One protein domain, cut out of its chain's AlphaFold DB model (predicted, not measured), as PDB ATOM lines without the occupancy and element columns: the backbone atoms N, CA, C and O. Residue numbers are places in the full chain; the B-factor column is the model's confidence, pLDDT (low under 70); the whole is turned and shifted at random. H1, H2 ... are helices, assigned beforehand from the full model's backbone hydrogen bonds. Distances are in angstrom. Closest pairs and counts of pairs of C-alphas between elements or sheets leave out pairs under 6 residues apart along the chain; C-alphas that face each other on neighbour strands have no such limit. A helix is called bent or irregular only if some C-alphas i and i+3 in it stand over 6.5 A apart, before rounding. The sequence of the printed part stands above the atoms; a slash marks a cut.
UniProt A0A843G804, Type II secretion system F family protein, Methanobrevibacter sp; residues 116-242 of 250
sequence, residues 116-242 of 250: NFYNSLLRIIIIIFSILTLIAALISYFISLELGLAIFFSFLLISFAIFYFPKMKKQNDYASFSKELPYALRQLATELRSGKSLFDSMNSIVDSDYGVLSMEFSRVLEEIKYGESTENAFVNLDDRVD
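What this domain is: This is residues 116 to 242 of the 250 residues of the protein "Type II secretion system F family protein" of Methanobrevibacter sp (UniProt A0A843G804). What shape is it? A long helical hairpin, H1 folded back beside H2 and splayed from it, has a small head of H3, H4 and H5 at H2's far end. What builds it? 127 residues with five named helices, H1 to H5, all helix, are extended: radius of gyration of the C-alphas 23.1 A, spans 76 by 28 by 21 A.

How they stand to each other: What comes first? H1, residues 116 to 142, touches H2a, residues 145 to 179, at a shallow tilt of 20 degrees with residues 133 to 141 alone; the closest C-alphas, Ser 140 and Gly 148, are 4.4 A apart. What follows? H2, residues 145 to 193, assigned as one helix by its hydrogen bonds, is bent: C-alphas 179 and 182 are 7.0 A apart. H2b, residues 182 to 193, touches H3, residues 198 to 206; their closest C-alphas, Leu 188 and Ser 201, are 5.6 A apart. And then? H4, residues 212 to 225, touches H3, closest C-alphas Ser 214 and Val 206, 4.3 A, and H5, residues 230 to 241, closest C-alphas Val 220 and Ala 233, 5.4 A. Are the backbones within hydrogen-bond range? Every O i to N i+4 pair is in H2b, H3, H4 and H5, 22 of 23 in H1 and 23 of 31 in H2a.

Where its parts are: Where are the ends? H1 begins at C-alpha 116 (213.997, 145.027, 67.357); H5 ends at C-alpha 241 (212.666, 160.425, 59.947). How long are they? H2a measures 52.5 A, H1 39.9 A.

The domain as a whole: Is it cut? The printed part has no cut, and its four links are tight. Where is confidence low? In 23 residues pLDDT is under 70, among them 162 to 175.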
ATOM      1  N   ASN A 116     214.791 145.886  66.470       49.59
ATOM      2  CA  ASN A 116     213.997 145.027  67.357       49.59
ATOM      3  C   ASN A 116     214.868 144.140  68.253       49.59
ATOM      4  O   ASN A 116     214.499 143.876  69.404       49.59
ATOM      5  N   PHE A 117     216.040 143.729  67.767       58.50
ATOM      6  CA  PHE A 117     217.007 142.974  68.561       58.50
ATOM      7  C   PHE A 117     217.670 143.859  69.615       58.50
ATOM      8  O   PHE A 117     217.638 143.523  70.801       58.50
ATOM      9  N   TYR A 118     218.160 145.042  69.226       61.84
ATOM     10  CA  TYR A 118     218.714 146.012  70.174       61.84
ATOM     11  C   TYR A 118     217.676 146.434  71.222       61.84
ATOM     12  O   TYR A 118     217.980 146.453  72.413       61.84
ATOM     13  N   ASN A 119     216.429 146.689  70.819       60.97
ATOM     14  CA  ASN A 119     215.354 147.029  71.754       60.97
ATOM     15  C   ASN A 119     215.023 145.878  72.719       60.97
ATOM     16  O   ASN A 119     214.753 146.125  73.895       60.97
ATOM     17  N   SER A 120     215.065 144.627  72.255       69.81
ATOM     18  CA  SER A 120     214.839 143.452  73.107       69.81
ATOM     19  C   SER A 120     215.982 143.240  74.101       69.81
ATOM     20  O   SER A 120     215.728 143.004  75.284       69.81
ATOM     21  N   LEU A 121     217.235 143.420  73.670       73.69
ATOM     22  CA  LEU A 121     218.404 143.376  74.551       73.69
ATOM     23  C   LEU A 121     218.379 144.496  75.596       73.69
ATOM     24  O   LEU A 121     218.592 144.236  76.780       73.69
ATOM     25  N   LEU A 122     218.052 145.725  75.191       71.31
ATOM     26  CA  LEU A 122     217.920 146.857  76.109       71.31
ATOM     27  C   LEU A 122     216.836 146.606  77.163       71.31
ATOM     28  O   LEU A 122     217.062 146.878  78.340       71.31
ATOM     29  N   ARG A 123     215.689 146.029  76.780       70.44
ATOM     30  CA  ARG A 123     214.629 145.649  77.732       70.44
ATOM     31  C   ARG A 123     215.125 144.635  78.762       70.44
ATOM     32  O   ARG A 123     214.865 144.813  79.949       70.44
ATOM     33  N   ILE A 124     215.868 143.615  78.332       76.56
ATOM     34  CA  ILE A 124     216.439 142.602  79.234       76.56
ATOM     35  C   ILE A 124     217.441 143.243  80.205       76.56
ATOM     36  O   ILE A 124     217.367 142.995  81.407       76.56
ATOM     37  N   ILE A 125     218.320 144.123  79.716       80.94
ATOM     38  CA  ILE A 125     219.300 144.841  80.548       80.94
ATOM     39  C   ILE A 125     218.599 145.716  81.597       80.94
ATOM     40  O   ILE A 125     218.981 145.696  82.766       80.94
ATOM     41  N   ILE A 126     217.542 146.437  81.209       79.12
ATOM     42  CA  ILE A 126     216.756 147.279  82.125       79.12
ATOM     43  C   ILE A 126     216.087 146.431  83.213       79.12
ATOM     44  O   ILE A 126     216.117 146.805  84.385       79.12
ATOM     45  N   ILE A 127     215.518 145.276  82.854       82.12
ATOM     46  CA  ILE A 127     214.885 144.366  83.818       82.12
ATOM     47  C   ILE A 127     215.923 143.830  84.812       82.12
ATOM     48  O   ILE A 127     215.688 143.878  86.019       82.12
ATOM     49  N   ILE A 128     217.091 143.388  84.333       84.25
ATOM     50  CA  ILE A 128     218.186 142.910  85.193       84.25
ATOM     51  C   ILE A 128     218.645 144.016  86.149       84.25
ATOM     52  O   ILE A 128     218.777 143.779  87.350       84.25
ATOM     53  N   PHE A 129     218.837 145.237  85.646       85.12
ATOM     54  CA  PHE A 129     219.256 146.377  86.461       85.12
ATOM     55  C   PHE A 129     218.200 146.763  87.509       85.12
ATOM     56  O   PHE A 129     218.533 147.061  88.658       85.12
ATOM     57  N   SER A 130     216.916 146.696  87.145       79.44
ATOM     58  CA  SER A 130     215.798 146.932  88.062       79.44
ATOM     59  C   SER A 130     215.752 145.891  89.182       79.44
ATOM     60  O   SER A 130     215.552 146.251  90.342       79.44
ATOM     61  N   ILE A 131     215.967 144.612  88.859       86.00
ATOM     62  CA  ILE A 131     216.021 143.528  89.849       86.00
ATOM     63  C   ILE A 131     217.221 143.725  90.781       86.00
ATOM     64  O   ILE A 131     217.078 143.623  91.997       86.00
ATOM     65  N   LEU A 132     218.387 144.073  90.234       84.12
ATOM     66  CA  LEU A 132     219.595 144.307  91.024       84.12
ATOM     67  C   LEU A 132     219.433 145.498  91.981       84.12
ATOM     68  O   LEU A 132     219.841 145.420  93.138       84.12
ATOM     69  N   THR A 133     218.772 146.566  91.528       81.69
ATOM     70  CA  THR A 133     218.457 147.741  92.356       81.69
ATOM     71  C   THR A 133     217.481 147.383  93.478       81.69
ATOM     72  O   THR A 133     217.669 147.808  94.615       81.69
ATOM     73  N   LEU A 134     216.471 146.553  93.193       84.56
ATOM     74  CA  LEU A 134     215.527 146.068  94.202       84.56
ATOM     75  C   LEU A 134     216.235 145.222  95.272       84.56
ATOM     76  O   LEU A 134     216.001 145.410  96.463       84.56
ATOM     77  N   ILE A 135     217.142 144.334  94.857       83.88
ATOM     78  CA  ILE A 135     217.955 143.514  95.766       83.88
ATOM     79  C   ILE A 135     218.868 144.403  96.621       83.88
ATOM     80  O   ILE A 135     218.927 144.231  97.835       83.88
ATOM     81  N   ALA A 136     219.531 145.396  96.023       78.38
ATOM     82  CA  ALA A 136     220.377 146.342  96.749       78.38
ATOM     83  C   ALA A 136     219.584 147.191  97.761       78.38
ATOM     84  O   ALA A 136     220.073 147.436  98.863       78.38
ATOM     85  N   ALA A 137     218.352 147.593  97.428       77.44
ATOM     86  CA  ALA A 137     217.457 148.309  98.337       77.44
ATOM     87  C   ALA A 137     217.008 147.428  99.517       77.44
ATOM     88  O   ALA A 137     217.013 147.882 100.661       77.44
ATOM     89  N   LEU A 138     216.692 146.154  99.258       80.06
ATOM     90  CA  LEU A 138     216.363 145.178 100.301       80.06
ATOM     91  C   LEU A 138     217.551 144.919 101.233       80.06
ATOM     92  O   LEU A 138     217.364 144.852 102.440       80.06
ATOM     93  N   ILE A 139     218.773 144.826 100.703       78.00
ATOM     94  CA  ILE A 139     219.994 144.669 101.512       78.00
ATOM     95  C   ILE A 139     220.291 145.953 102.306       78.00
ATOM     96  O   ILE A 139     220.654 145.879 103.477       78.00
ATOM     97  N   SER A 140     220.074 147.129 101.705       70.94
ATOM     98  CA  SER A 140     220.189 148.428 102.385       70.94
ATOM     99  C   SER A 140     219.234 148.577 103.558       70.94
ATOM    100  O   SER A 140     219.589 149.248 104.513       70.94
ATOM    101  N   TYR A 141     218.054 147.956 103.517       68.94
ATOM    102  CA  TYR A 141     217.110 147.975 104.636       68.94
ATOM    103  C   TYR A 141     217.666 147.284 105.896       68.94
ATOM    104  O   TYR A 141     217.270 147.623 107.010       68.94
ATOM    105  N   PHE A 142     218.600 146.337 105.737       71.38
ATOM    106  CA  PHE A 142     219.261 145.654 106.855       71.38
ATOM    107  C   PHE A 142     220.513 146.384 107.370       71.38
ATOM    108  O   PHE A 142     220.936 146.135 108.498       71.38
ATOM    109  N   ILE A 143     221.102 147.283 106.575       67.25
ATOM    110  CA  ILE A 143     222.162 148.202 107.007       67.25
ATOM    111  C   ILE A 143     221.497 149.469 107.575       67.25
ATOM    112  O   ILE A 143     220.437 149.873 107.116       67.25
ATOM    113  N   SER A 144     222.089 150.096 108.595       71.19
ATOM    114  CA  SER A 144     221.561 151.300 109.261       71.19
ATOM    115  C   SER A 144     220.878 152.297 108.304       71.19
ATOM    116  O   SER A 144     221.437 152.664 107.267       71.19
ATOM    117  N   LEU A 145     219.683 152.762 108.688       68.38
ATOM    118  CA  LEU A 145     218.712 153.497 107.857       68.38
ATOM    119  C   LEU A 145     219.308 154.719 107.119       68.38
ATOM    120  O   LEU A 145     218.938 155.000 105.980       68.38
ATOM    121  N   GLU A 146     220.287 155.402 107.721       71.44
ATOM    122  CA  GLU A 146     220.993 156.553 107.129       71.44
ATOM    123  C   GLU A 146     221.875 156.184 105.925       71.44
ATOM    124  O   GLU A 146     221.899 156.910 104.928       71.44
ATOM    125  N   LEU A 147     222.564 155.039 105.969       71.50
ATOM    126  CA  LEU A 147     223.402 154.556 104.865       71.50
ATOM    127  C   LEU A 147     222.544 153.999 103.722       71.50
ATOM    128  O   LEU A 147     222.859 154.225 102.552       71.50
ATOM    129  N   GLY A 148     221.433 153.334 104.054       72.94
ATOM    130  CA  GLY A 148     220.499 152.800 103.065       72.94
ATOM    131  C   GLY A 148     219.824 153.891 102.229       72.94
ATOM    132  O   GLY A 148     219.752 153.783 101.005       72.94
ATOM    133  N   LEU A 149     219.404 154.989 102.868       75.06
ATOM    134  CA  LEU A 149     218.835 156.151 102.174       75.06
ATOM    135  C   LEU A 149     219.846 156.814 101.231       75.06
ATOM    136  O   LEU A 149     219.498 157.134 100.095       75.06
ATOM    137  N   ALA A 150     221.097 156.993 101.664       77.50
ATOM    138  CA  ALA A 150     222.132 157.616 100.839       77.50
ATOM    139  C   ALA A 150     222.426 156.806  99.563       77.50
ATOM    140  O   ALA A 150     222.525 157.366  98.468       77.50
ATOM    141  N   ILE A 151     222.504 155.477  99.686       76.25
ATOM    142  CA  ILE A 151     222.720 154.571  98.550       76.25
ATOM    143  C   ILE A 151     221.496 154.564  97.628       76.25
ATOM    144  O   ILE A 151     221.652 154.653  96.409       76.25
ATOM    145  N   PHE A 152     220.285 154.532  98.191       78.88
ATOM    146  CA  PHE A 152     219.040 154.581  97.427       78.88
ATOM    147  C   PHE A 152     218.921 155.860  96.587       78.88
ATOM    148  O   PHE A 152     218.668 155.780  95.386       78.88
ATOM    149  N   PHE A 153     219.170 157.036  97.174       82.06
ATOM    150  CA  PHE A 153     219.122 158.308  96.444       82.06
ATOM    151  C   PHE A 153     220.226 158.438  95.388       82.06
ATOM    152  O   PHE A 153     219.976 158.982  94.312       82.06
ATOM    153  N   SER A 154     221.423 157.904  95.652       79.25
ATOM    154  CA  SER A 154     222.514 157.871  94.672       79.25
ATOM    155  C   SER A 154     222.143 157.025  93.445       79.25
ATOM    156  O   SER A 154     222.247 157.487  92.305       79.25
ATOM    157  N   PHE A 155     221.597 155.824  93.665       80.62
ATOM    158  CA  PHE A 155     221.094 154.969  92.585       80.62
ATOM    159  C   PHE A 155     219.910 155.591  91.842       80.62
ATOM    160  O   PHE A 155     219.844 155.497  90.617       80.62
ATOM    161  N   LEU A 156     218.999 156.261  92.553       82.62
ATOM    162  CA  LEU A 156     217.864 156.958  91.950       82.62
ATOM    163  C   LEU A 156     218.331 158.059  90.987       82.62
ATOM    164  O   LEU A 156     217.829 158.143  89.870       82.62
ATOM    165  N   LEU A 157     219.324 158.863  91.384       81.88
ATOM    166  CA  LEU A 157     219.891 159.927  90.548       81.88
ATOM    167  C   LEU A 157     220.584 159.379  89.294       81.88
ATOM    168  O   LEU A 157     220.374 159.898  88.198       81.88
ATOM    169  N   ILE A 158     221.364 158.307  89.437       79.94
ATOM    170  CA  ILE A 158     222.049 157.649  88.314       79.94
ATOM    171  C   ILE A 158     221.048 157.009  87.348       79.94
ATOM    172  O   ILE A 158     221.173 157.158  86.132       79.94
ATOM    173  N   SER A 159     220.019 156.349  87.878       74.25
ATOM    174  CA  SER A 159     218.958 155.742  87.075       74.25
ATOM    175  C   SER A 159     218.127 156.808  86.352       74.25
ATOM    176  O   SER A 159     217.836 156.674  85.163       74.25
ATOM    177  N   PHE A 160     217.825 157.926  87.021       76.69
ATOM    178  CA  PHE A 160     217.142 159.064  86.407       76.69
ATOM    179  C   PHE A 160     217.967 159.682  85.275       76.69
ATOM    180  O   PHE A 160     217.428 159.931  84.197       76.69
ATOM    181  N   ALA A 161     219.280 159.859  85.466       71.12
ATOM    182  CA  ALA A 161     220.174 160.324  84.411       71.12
ATOM    183  C   ALA A 161     220.142 159.373  83.199       71.12
ATOM    184  O   ALA A 161     219.876 159.805  82.078       71.12
ATOM    185  N   ILE A 162     220.306 158.067  83.417       69.69
ATOM    186  CA  ILE A 162     220.272 157.054  82.349       69.69
ATOM    187  C   ILE A 162     218.930 157.019  81.609       69.69
ATOM    188  O   ILE A 162     218.914 156.779  80.406       69.69
ATOM    189  N   PHE A 163     217.808 157.292  82.277       63.72
ATOM    190  CA  PHE A 163     216.497 157.360  81.626       63.72
ATOM    191  C   PHE A 163     216.262 158.655  80.834       63.72
ATOM    192  O   PHE A 163     215.528 158.633  79.842       63.72
ATOM    193  N   TYR A 164     216.865 159.775  81.243       58.97
ATOM    194  CA  TYR A 164     216.649 161.078  80.603       58.97
ATOM    195  C   TYR A 164     217.576 161.326  79.400       58.97
ATOM    196  O   TYR A 164     217.146 161.884  78.390       58.97
ATOM    197  N   PHE A 165     218.824 160.849  79.454       56.59
ATOM    198  CA  PHE A 165     219.804 161.024  78.373       56.59
ATOM    199  C   PHE A 165     219.426 160.404  77.004       56.59
ATOM    200  O   PHE A 165     219.668 161.059  75.985       56.59
ATOM    201  N   PRO A 166     218.805 159.209  76.892       54.78
ATOM    202  CA  PRO A 166     218.515 158.605  75.588       54.78
ATOM    203  C   PRO A 166     217.343 159.269  74.852       54.78
ATOM    204  O   PRO A 166     217.249 159.145  73.631       54.78
ATOM    205  N   LYS A 167     216.468 160.009  75.550       46.84
ATOM    206  CA  LYS A 167     215.329 160.698  74.919       46.84
ATOM    207  C   LYS A 167     215.717 162.027  74.262       46.84
ATOM    208  O   LYS A 167     215.133 162.379  73.245       46.84
ATOM    209  N   MET A 168     216.731 162.724  74.780       44.41
ATOM    210  CA  MET A 168     217.207 163.983  74.186       44.41
ATOM    211  C   MET A 168     218.100 163.776  72.959       44.41
ATOM    212  O   MET A 168     218.106 164.623  72.070       44.41
ATOM    213  N   LYS A 169     218.833 162.657  72.877       47.69
ATOM    214  CA  LYS A 169     219.722 162.396  71.736       47.69
ATOM    215  C   LYS A 169     218.923 162.102  70.461       47.69
ATOM    216  O   LYS A 169     219.120 162.767  69.456       47.69
ATOM    217  N   LYS A 170     217.906 161.237  70.553       49.28
ATOM    218  CA  LYS A 170     217.035 160.910  69.410       49.28
ATOM    219  C   LYS A 170     216.256 162.114  68.868       49.28
ATOM    220  O   LYS A 170     216.093 162.220  67.666       49.28
ATOM    221  N   GLN A 171     215.777 163.023  69.720       47.31
ATOM    222  CA  GLN A 171     214.919 164.132  69.276       47.31
ATOM    223  C   GLN A 171     215.708 165.324  68.694       47.31
ATOM    224  O   GLN A 171     215.202 166.014  67.811       47.31
ATOM    225  N   ASN A 172     216.957 165.539  69.123       52.66
ATOM    226  CA  ASN A 172     217.830 166.574  68.550       52.66
ATOM    227  C   ASN A 172     218.416 166.179  67.180       52.66
ATOM    228  O   ASN A 172     218.684 167.052  66.349       52.66
ATOM    229  N   ASP A 173     218.571 164.878  66.925       59.16
ATOM    230  CA  ASP A 173     219.141 164.357  65.680       59.16
ATOM    231  C   ASP A 173     218.205 164.613  64.470       59.16
ATOM    232  O   ASP A 173     218.648 165.121  63.437       59.16
ATOM    233  N   TYR A 174     216.886 164.416  64.613       65.62
ATOM    234  CA  TYR A 174     215.911 164.667  63.528       65.62
ATOM    235  C   TYR A 174     215.561 166.154  63.315       65.62
ATOM    236  O   TYR A 174     215.197 166.565  62.210       65.62
ATOM    237  N   ALA A 175     215.723 167.003  64.337       66.19
ATOM    238  CA  ALA A 175     215.609 168.455  64.163       66.19
ATOM    239  C   ALA A 175     216.723 168.996  63.245       66.19
ATOM    240  O   ALA A 175     216.488 169.878  62.414       66.19
ATOM    241  N   SER A 176     217.923 168.422  63.359       72.19
ATOM    242  CA  SER A 176     219.060 168.732  62.490       72.19
ATOM    243  C   SER A 176     218.818 168.236  61.060       72.19
ATOM    244  O   SER A 176     219.086 168.970  60.113       72.19
ATOM    245  N   PHE A 177     218.193 167.063  60.892       83.06
ATOM    246  CA  PHE A 177     217.790 166.537  59.579       83.06
ATOM    247  C   PHE A 177     216.934 167.536  58.786       83.06
ATOM    248  O   PHE A 177     217.254 167.870  57.647       83.06
ATOM    249  N   SER A 178     215.874 168.075  59.400       81.50
ATOM    250  CA  SER A 178     214.957 169.017  58.731       81.50
ATOM    251  C   SER A 178     215.641 170.320  58.306       81.50
ATOM    252  O   SER A 178     215.247 170.942  57.319       81.50
ATOM    253  N   LYS A 179     216.660 170.751  59.058       84.69
ATOM    254  CA  LYS A 179     217.420 171.973  58.783       84.69
ATOM    255  C   LYS A 179     218.394 171.792  57.616       84.69
ATOM    256  O   LYS A 179     218.549 172.716  56.821       84.69
ATOM    257  N   GLU A 180     219.028 170.626  57.522       87.44
ATOM    258  CA  GLU A 180     220.035 170.326  56.498       87.44
ATOM    259  C   GLU A 180     219.417 169.839  55.171       87.44
ATOM    260  O   GLU A 180     219.996 170.045  54.102       87.44
ATOM    261  N   LEU A 181     218.197 169.281  55.206       90.12
ATOM    262  CA  LEU A 181     217.489 168.740  54.036       90.12
ATOM    263  C   LEU A 181     217.439 169.697  52.820       90.12
ATOM    264  O   LEU A 181     217.776 169.262  51.716       90.12
ATOM    265  N   PRO A 182     217.101 170.999  52.950       89.56
ATOM    266  CA  PRO A 182     217.058 171.904  51.799       89.56
ATOM    267  C   PRO A 182     218.425 172.125  51.134       89.56
ATOM    268  O   PRO A 182     218.490 172.380  49.929       89.56
ATOM    269  N   TYR A 183     219.517 172.049  51.901       91.75
ATOM    270  CA  TYR A 183     220.874 172.225  51.382       91.75
ATOM    271  C   TYR A 183     221.315 170.999  50.585       91.75
ATOM    272  O   TYR A 183     221.773 171.151  49.451       91.75
ATOM    273  N   ALA A 184     221.081 169.800  51.120       91.88
ATOM    274  CA  ALA A 184     221.370 168.559  50.412       91.88
ATOM    275  C   ALA A 184     220.537 168.412  49.133       91.88
ATOM    276  O   ALA A 184     221.081 168.085  48.083       91.88
ATOM    277  N   LEU A 185     219.238 168.742  49.165       91.75
ATOM    278  CA  LEU A 185     218.394 168.720  47.962       91.75
ATOM    279  C   LEU A 185     218.880 169.712  46.897       91.75
ATOM    280  O   LEU A 185     218.815 169.429  45.701       91.75
ATOM    281  N   ARG A 186     219.411 170.871  47.308       93.12
ATOM    282  CA  ARG A 186     220.025 171.829  46.380       93.12
ATOM    283  C   ARG A 186     221.292 171.267  45.743       93.12
ATOM    284  O   ARG A 186     221.471 171.453  44.536       93.12
ATOM    285  N   GLN A 187     222.157 170.620  46.522       94.25
ATOM    286  CA  GLN A 187     223.343 169.946  45.993       94.25
ATOM    287  C   GLN A 187     222.924 168.851  45.015       94.25
ATOM    288  O   GLN A 187     223.297 168.925  43.850       94.25
ATOM    289  N   LEU A 188     222.046 167.941  45.433       94.25
ATOM    290  CA  LEU A 188     221.522 166.854  44.608       94.25
ATOM    291  C   LEU A 188     220.937 167.382  43.287       94.25
ATOM    292  O   LEU A 188     221.320 166.929  42.215       94.25
ATOM    293  N   ALA A 189     220.101 168.424  43.321       93.81
ATOM    294  CA  ALA A 189     219.556 169.037  42.107       93.81
ATOM    295  C   ALA A 189     220.625 169.705  41.219       93.81
ATOM    296  O   ALA A 189     220.449 169.822  40.007       93.81
ATOM    297  N   THR A 190     221.716 170.202  41.800       95.44
ATOM    298  CA  THR A 190     222.843 170.787  41.052       95.44
ATOM    299  C   THR A 190     223.676 169.704  40.376       95.44
ATOM    300  O   THR A 190     224.049 169.863  39.219       95.44
ATOM    301  N   GLU A 191     223.893 168.589  41.066       95.12
ATOM    302  CA  GLU A 191     224.601 167.416  40.556       95.12
ATOM    303  C   GLU A 191     223.829 166.705  39.443       95.12
ATOM    304  O   GLU A 191     224.382 166.411  38.385       95.12
ATOM    305  N   LEU A 192     222.517 166.543  39.613       94.81
ATOM    306  CA  LEU A 192     221.655 166.029  38.551       94.81
ATOM    307  C   LEU A 192     221.662 166.954  37.324       94.81
ATOM    308  O   LEU A 192     221.730 166.484  36.190       94.81
ATOM    309  N   ARG A 193     221.648 168.280  37.527       93.81
ATOM    310  CA  ARG A 193     221.732 169.256  36.424       93.81
ATOM    311  C   ARG A 193     223.081 169.260  35.713       93.81
ATOM    312  O   ARG A 193     223.120 169.616  34.538       93.81
ATOM    313  N   SER A 194     224.168 168.886  36.386       94.44
ATOM    314  CA  SER A 194     225.484 168.739  35.756       94.44
ATOM    315  C   SER A 194     225.665 167.396  35.040       94.44
ATOM    316  O   SER A 194     226.694 167.187  34.400       94.44
ATOM    317  N   GLY A 195     224.658 166.515  35.095       93.69
ATOM    318  CA  GLY A 195     224.633 165.235  34.391       93.69
ATOM    319  C   GLY A 195     225.146 164.045  35.203       93.69
ATOM    320  O   GLY A 195     225.366 162.987  34.617       93.69
ATOM    321  N   LYS A 196     225.342 164.179  36.525       94.12
ATOM    322  CA  LYS A 196     225.631 163.025  37.392       94.12
ATOM    323  C   LYS A 196     224.408 162.106  37.492       94.12
ATOM    324  O   LYS A 196     223.267 162.561  37.414       94.12
ATOM    325  N   SER A 197     224.644 160.808  37.697       93.62
ATOM    326  CA  SER A 197     223.558 159.863  37.974       93.62
ATOM    327  C   SER A 197     222.924 160.148  39.343       93.62
ATOM    328  O   SER A 197     223.558 160.739  40.222       93.62
ATOM    329  N   LEU A 198     221.673 159.721  39.549       90.00
ATOM    330  CA  LEU A 198     220.995 159.867  40.842       90.00
ATOM    331  C   LEU A 198     221.760 159.150  41.962       90.00
ATOM    332  O   LEU A 198     221.941 159.720  43.032       90.00
ATOM    333  N   PHE A 199     222.274 157.949  41.692       92.06
ATOM    334  CA  PHE A 199     223.071 157.177  42.645       92.06
ATOM    335  C   PHE A 199     224.388 157.867  43.003       92.06
ATOM    336  O   PHE A 199     224.717 157.961  44.181       92.06
ATOM    337  N   ASP A 200     225.111 158.405  42.020       92.38
ATOM    338  CA  ASP A 200     226.353 159.148  42.278       92.38
ATOM    339  C   ASP A 200     226.078 160.445  43.040       92.38
ATOM    340  O   ASP A 200     226.839 160.819  43.931       92.38
ATOM    341  N   SER A 201     224.962 161.106  42.725       94.31
ATOM    342  CA  SER A 201     224.540 162.323  43.418       94.31
ATOM    343  C   SER A 201     224.160 162.037  44.870       94.31
ATOM    344  O   SER A 201     224.545 162.781  45.765       94.31
ATOM    345  N   MET A 202     223.457 160.930  45.130       93.06
ATOM    346  CA  MET A 202     223.142 160.476  46.488       93.06
ATOM    347  C   MET A 202     224.401 160.055  47.254       93.06
ATOM    348  O   MET A 202     224.540 160.443  48.410       93.06
ATOM    349  N   ASN A 203     225.346 159.347  46.620       94.25
ATOM    350  CA  ASN A 203     226.651 159.049  47.228       94.25
ATOM    351  C   ASN A 203     227.381 160.345  47.612       94.25
ATOM    352  O   ASN A 203     227.907 160.444  48.714       94.25
ATOM    353  N   SER A 204     227.326 161.382  46.769       93.06
ATOM    354  CA  SER A 204     227.915 162.678  47.115       93.06
ATOM    355  C   SER A 204     227.263 163.326  48.338       93.06
ATOM    356  O   SER A 204     227.962 164.031  49.062       93.06
ATOM    357  N   ILE A 205     225.962 163.128  48.579       93.81
ATOM    358  CA  ILE A 205     225.289 163.600  49.802       93.81
ATOM    359  C   ILE A 205     225.741 162.794  51.022       93.81
ATOM    360  O   ILE A 205     225.946 163.381  52.080       93.81
ATOM    361  N   VAL A 206     225.940 161.481  50.878       93.44
ATOM    362  CA  VAL A 206     226.481 160.626  51.950       93.44
ATOM    363  C   VAL A 206     227.892 161.050  52.344       93.44
ATOM    364  O   VAL A 206     228.192 161.144  53.531       93.44
ATOM    365  N   ASP A 207     228.723 161.376  51.358       92.12
ATOM    366  CA  ASP A 207     230.084 161.872  51.575       92.12
ATOM    367  C   ASP A 207     230.116 163.334  52.062       92.12
ATOM    368  O   ASP A 207     231.157 163.834  52.491       92.12
ATOM    369  N   SER A 208     228.984 164.040  51.994       85.19
ATOM    370  CA  SER A 208     228.851 165.402  52.508       85.19
ATOM    371  C   SER A 208     228.554 165.365  54.008       85.19
ATOM    372  O   SER A 208     227.794 164.526  54.479       85.19
ATOM    373  N   ASP A 209     229.126 166.287  54.782       85.69
ATOM    374  CA  ASP A 209     229.024 166.312  56.251       85.69
ATOM    375  C   ASP A 209     227.683 166.907  56.747       85.69
ATOM    376  O   ASP A 209     227.645 167.894  57.479       85.69
ATOM    377  N   TYR A 210     226.553 166.328  56.319       87.19
ATOM    378  CA  TYR A 210     225.198 166.705  56.760       87.19
ATOM    379  C   TYR A 210     224.726 165.923  58.003       87.19
ATOM    380  O   TYR A 210     223.539 165.929  58.351       87.19
ATOM    381  N   GLY A 211     225.641 165.230  58.687       86.75
ATOM    382  CA  GLY A 211     225.375 164.488  59.918       86.75
ATOM    383  C   GLY A 211     224.325 163.385  59.743       86.75
ATOM    384  O   GLY A 211     224.532 162.412  59.022       86.75
ATOM    385  N   VAL A 212     223.188 163.528  60.432       84.94
ATOM    386  CA  VAL A 212     222.097 162.533  60.457       84.94
ATOM    387  C   VAL A 212     221.504 162.312  59.064       84.94
ATOM    388  O   VAL A 212     221.162 161.185  58.717       84.94
ATOM    389  N   LEU A 213     221.439 163.362  58.239       88.38
ATOM    390  CA  LEU A 213     220.921 163.281  56.875       88.38
ATOM    391  C   LEU A 213     221.780 162.358  56.000       88.38
ATOM    392  O   LEU A 213     221.249 161.458  55.357       88.38
ATOM    393  N   SER A 214     223.102 162.533  56.025       90.00
ATOM    394  CA  SER A 214     224.049 161.691  55.284       90.00
ATOM    395  C   SER A 214     223.957 160.228  55.710       90.00
ATOM    396  O   SER A 214     223.993 159.327  54.878       90.00
ATOM    397  N   MET A 215     223.767 159.992  57.011       88.19
ATOM    398  CA  MET A 215     223.605 158.653  57.575       88.19
ATOM    399  C   MET A 215     222.333 157.959  57.065       88.19
ATOM    400  O   MET A 215     222.368 156.783  56.713       88.19
ATOM    401  N   GLU A 216     221.215 158.681  56.979       89.44
ATOM    402  CA  GLU A 216     219.959 158.128  56.466       89.44
ATOM    403  C   GLU A 216     219.972 157.942  54.939       89.44
ATOM    404  O   GLU A 216     219.487 156.922  54.453       89.44
ATOM    405  N   PHE A 217     220.596 158.849  54.175       91.75
ATOM    406  CA  PHE A 217     220.824 158.648  52.735       91.75
ATOM    407  C   PHE A 217     221.755 157.456  52.456       91.75
ATOM    408  O   PHE A 217     221.558 156.743  51.470       91.75
ATOM    409  N   SER A 218     222.722 157.181  53.341       92.69
ATOM    410  CA  SER A 218     223.554 155.974  53.260       92.69
ATOM    411  C   SER A 218     222.714 154.709  53.397       92.69
ATOM    412  O   SER A 218     222.917 153.767  52.635       92.69
ATOM    413  N   ARG A 219     221.742 154.698  54.319       90.25
ATOM    414  CA  ARG A 219     220.810 153.571  54.476       90.25
ATOM    415  C   ARG A 219     219.903 153.402  53.266       90.25
ATOM    416  O   ARG A 219     219.712 152.280  52.827       90.25
ATOM    417  N   VAL A 220     219.409 154.491  52.675       92.25
ATOM    418  CA  VAL A 220     218.621 154.424  51.428       92.25
ATOM    419  C   VAL A 220     219.426 153.764  50.308       92.25
ATOM    420  O   VAL A 220     218.935 152.861  49.636       92.25
ATOM    421  N   LEU A 221     220.686 154.163  50.122       91.69
ATOM    422  CA  LEU A 221     221.563 153.539  49.128       91.69
ATOM    423  C   LEU A 221     221.842 152.066  49.429       91.69
ATOM    424  O   LEU A 221     221.991 151.272  48.505       91.69
ATOM    425  N   GLU A 222     221.949 151.709  50.702       92.62
ATOM    426  CA  GLU A 222     222.146 150.339  51.156       92.62
ATOM    427  C   GLU A 222     220.903 149.469  50.906       92.62
ATOM    428  O   GLU A 222     221.029 148.404  50.313       92.62
ATOM    429  N   GLU A 223     219.704 149.955  51.229       88.88
ATOM    430  CA  GLU A 223     218.428 149.293  50.920       88.88
ATOM    431  C   GLU A 223     218.295 149.021  49.417       88.88
ATOM    432  O   GLU A 223     218.024 147.891  49.006       88.88
ATOM    433  N   ILE A 224     218.593 150.019  48.579       90.75
ATOM    434  CA  ILE A 224     218.550 149.845  47.123       90.75
ATOM    435  C   ILE A 224     219.605 148.827  46.655       90.75
ATOM    436  O   ILE A 224     219.327 148.002  45.784       90.75
ATOM    437  N   LYS A 225     220.812 148.824  47.243       87.75
ATOM    438  CA  LYS A 225     221.850 147.814  46.945       87.75
ATOM    439  C   LYS A 225     221.411 146.397  47.322       87.75
ATOM    440  O   LYS A 225     221.801 145.456  46.636       87.75
ATOM    441  N   TYR A 226     220.609 146.249  48.375       90.88
ATOM    442  CA  TYR A 226     220.035 144.971  48.802       90.88
ATOM    443  C   TYR A 226     218.798 144.545  48.001       90.88
ATOM    444  O   TYR A 226     218.257 143.468  48.242       90.88
ATOM    445  N   GLY A 227     218.403 145.331  46.997       87.38
ATOM    446  CA  GLY A 227     217.346 144.978  46.058       87.38
ATOM    447  C   GLY A 227     215.988 145.584  46.384       87.38
ATOM    448  O   GLY A 227     215.011 145.189  45.748       87.38
ATOM    449  N   GLU A 228     215.904 146.537  47.321       88.69
ATOM    450  CA  GLU A 228     214.671 147.304  47.481       88.69
ATOM    451  C   GLU A 228     214.428 148.272  46.324       88.69
ATOM    452  O   GLU A 228     215.355 148.794  45.694       88.69
ATOM    453  N   SER A 229     213.148 148.529  46.047       89.56
ATOM    454  CA  SER A 229     212.779 149.555  45.072       89.56
ATOM    455  C   SER A 229     213.178 150.938  45.587       89.56
ATOM    456  O   SER A 229     213.145 151.209  46.789       89.56
ATOM    457  N   THR A 230     213.563 151.831  44.673       86.06
ATOM    458  CA  THR A 230     213.972 153.194  45.049       86.06
ATOM    459  C   THR A 230     212.831 153.916  45.762       86.06
ATOM    460  O   THR A 230     213.052 154.575  46.772       86.06
ATOM    461  N   GLU A 231     211.606 153.724  45.281       85.94
ATOM    462  CA  GLU A 231     210.382 154.239  45.881       85.94
ATOM    463  C   GLU A 231     210.192 153.725  47.315       85.94
ATOM    464  O   GLU A 231     210.021 154.537  48.222       85.94
ATOM    465  N   ASN A 232     210.294 152.410  47.551       84.38
ATOM    466  CA  ASN A 232     210.165 151.844  48.900       84.38
ATOM    467  C   ASN A 232     211.259 152.348  49.843       84.38
ATOM    468  O   ASN A 232     210.967 152.669  50.990       84.38
ATOM    469  N   ALA A 233     212.502 152.465  49.370       88.56
ATOM    470  CA  ALA A 233     213.600 152.959  50.195       88.56
ATOM    471  C   ALA A 233     213.369 154.413  50.656       88.56
ATOM    472  O   ALA A 233     213.701 154.776  51.787       88.56
ATOM    473  N   PHE A 234     212.744 155.248  49.817       87.25
ATOM    474  CA  PHE A 234     212.335 156.603  50.200       87.25
ATOM    475  C   PHE A 234     211.108 156.634  51.122       87.25
ATOM    476  O   PHE A 234     211.056 157.483  52.010       87.25
ATOM    477  N   VAL A 235     210.155 155.710  50.973       85.44
ATOM    478  CA  VAL A 235     209.045 155.556  51.933       85.44
ATOM    479  C   VAL A 235     209.583 155.152  53.309       85.44
ATOM    480  O   VAL A 235     209.253 155.778  54.311       85.44
ATOM    481  N   ASN A 236     210.501 154.185  53.354       84.31
ATOM    482  CA  ASN A 236     211.160 153.763  54.589       84.31
ATOM    483  C   ASN A 236     211.957 154.906  55.236       84.31
ATOM    484  O   ASN A 236     212.025 155.005  56.462       84.31
ATOM    485  N   LEU A 237     212.579 155.772  54.429       86.00
ATOM    486  CA  LEU A 237     213.243 156.980  54.915       86.00
ATOM    487  C   LEU A 237     212.250 157.927  55.607       86.00
ATOM    488  O   LEU A 237     212.561 158.425  56.690       86.00
ATOM    489  N   ASP A 238     211.081 158.168  55.008       82.75
ATOM    490  CA  ASP A 238     210.038 159.026  55.589       82.75
ATOM    491  C   ASP A 238     209.542 158.477  56.931       82.75
ATOM    492  O   ASP A 238     209.571 159.187  57.941       82.75
ATOM    493  N   ASP A 239     209.240 157.176  56.973       80.31
ATOM    494  CA  ASP A 239     208.805 156.466  58.179       80.31
ATOM    495  C   ASP A 239     209.841 156.538  59.317       80.31
ATOM    496  O   ASP A 239     209.487 156.587  60.499       80.31
ATOM    497  N   ARG A 240     211.141 156.546  58.989       78.44
ATOM    498  CA  ARG A 240     212.226 156.634  59.983       78.44
ATOM    499  C   ARG A 240     212.463 158.040  60.510       78.44
ATOM    500  O   ARG A 240     212.916 158.188  61.649       78.44
ATOM    501  N   VAL A 241     212.276 159.044  59.664       74.50
ATOM    502  CA  VAL A 241     212.666 160.425  59.947       74.50
ATOM    503  C   VAL A 241     211.526 161.209  60.604       74.50
ATOM    504  O   VAL A 241     211.827 162.165  61.322       74.50
ATOM    505  N   ASP A 242     210.258 160.807  60.403       63.25
ATOM    506  CA  ASP A 242     209.035 161.410  60.981       63.25
ATOM    507  C   ASP A 242     209.117 162.948  61.048       63.25
ATOM    508  O   ASP A 242     208.826 163.599  62.058       63.25
TER     509      ASP A 242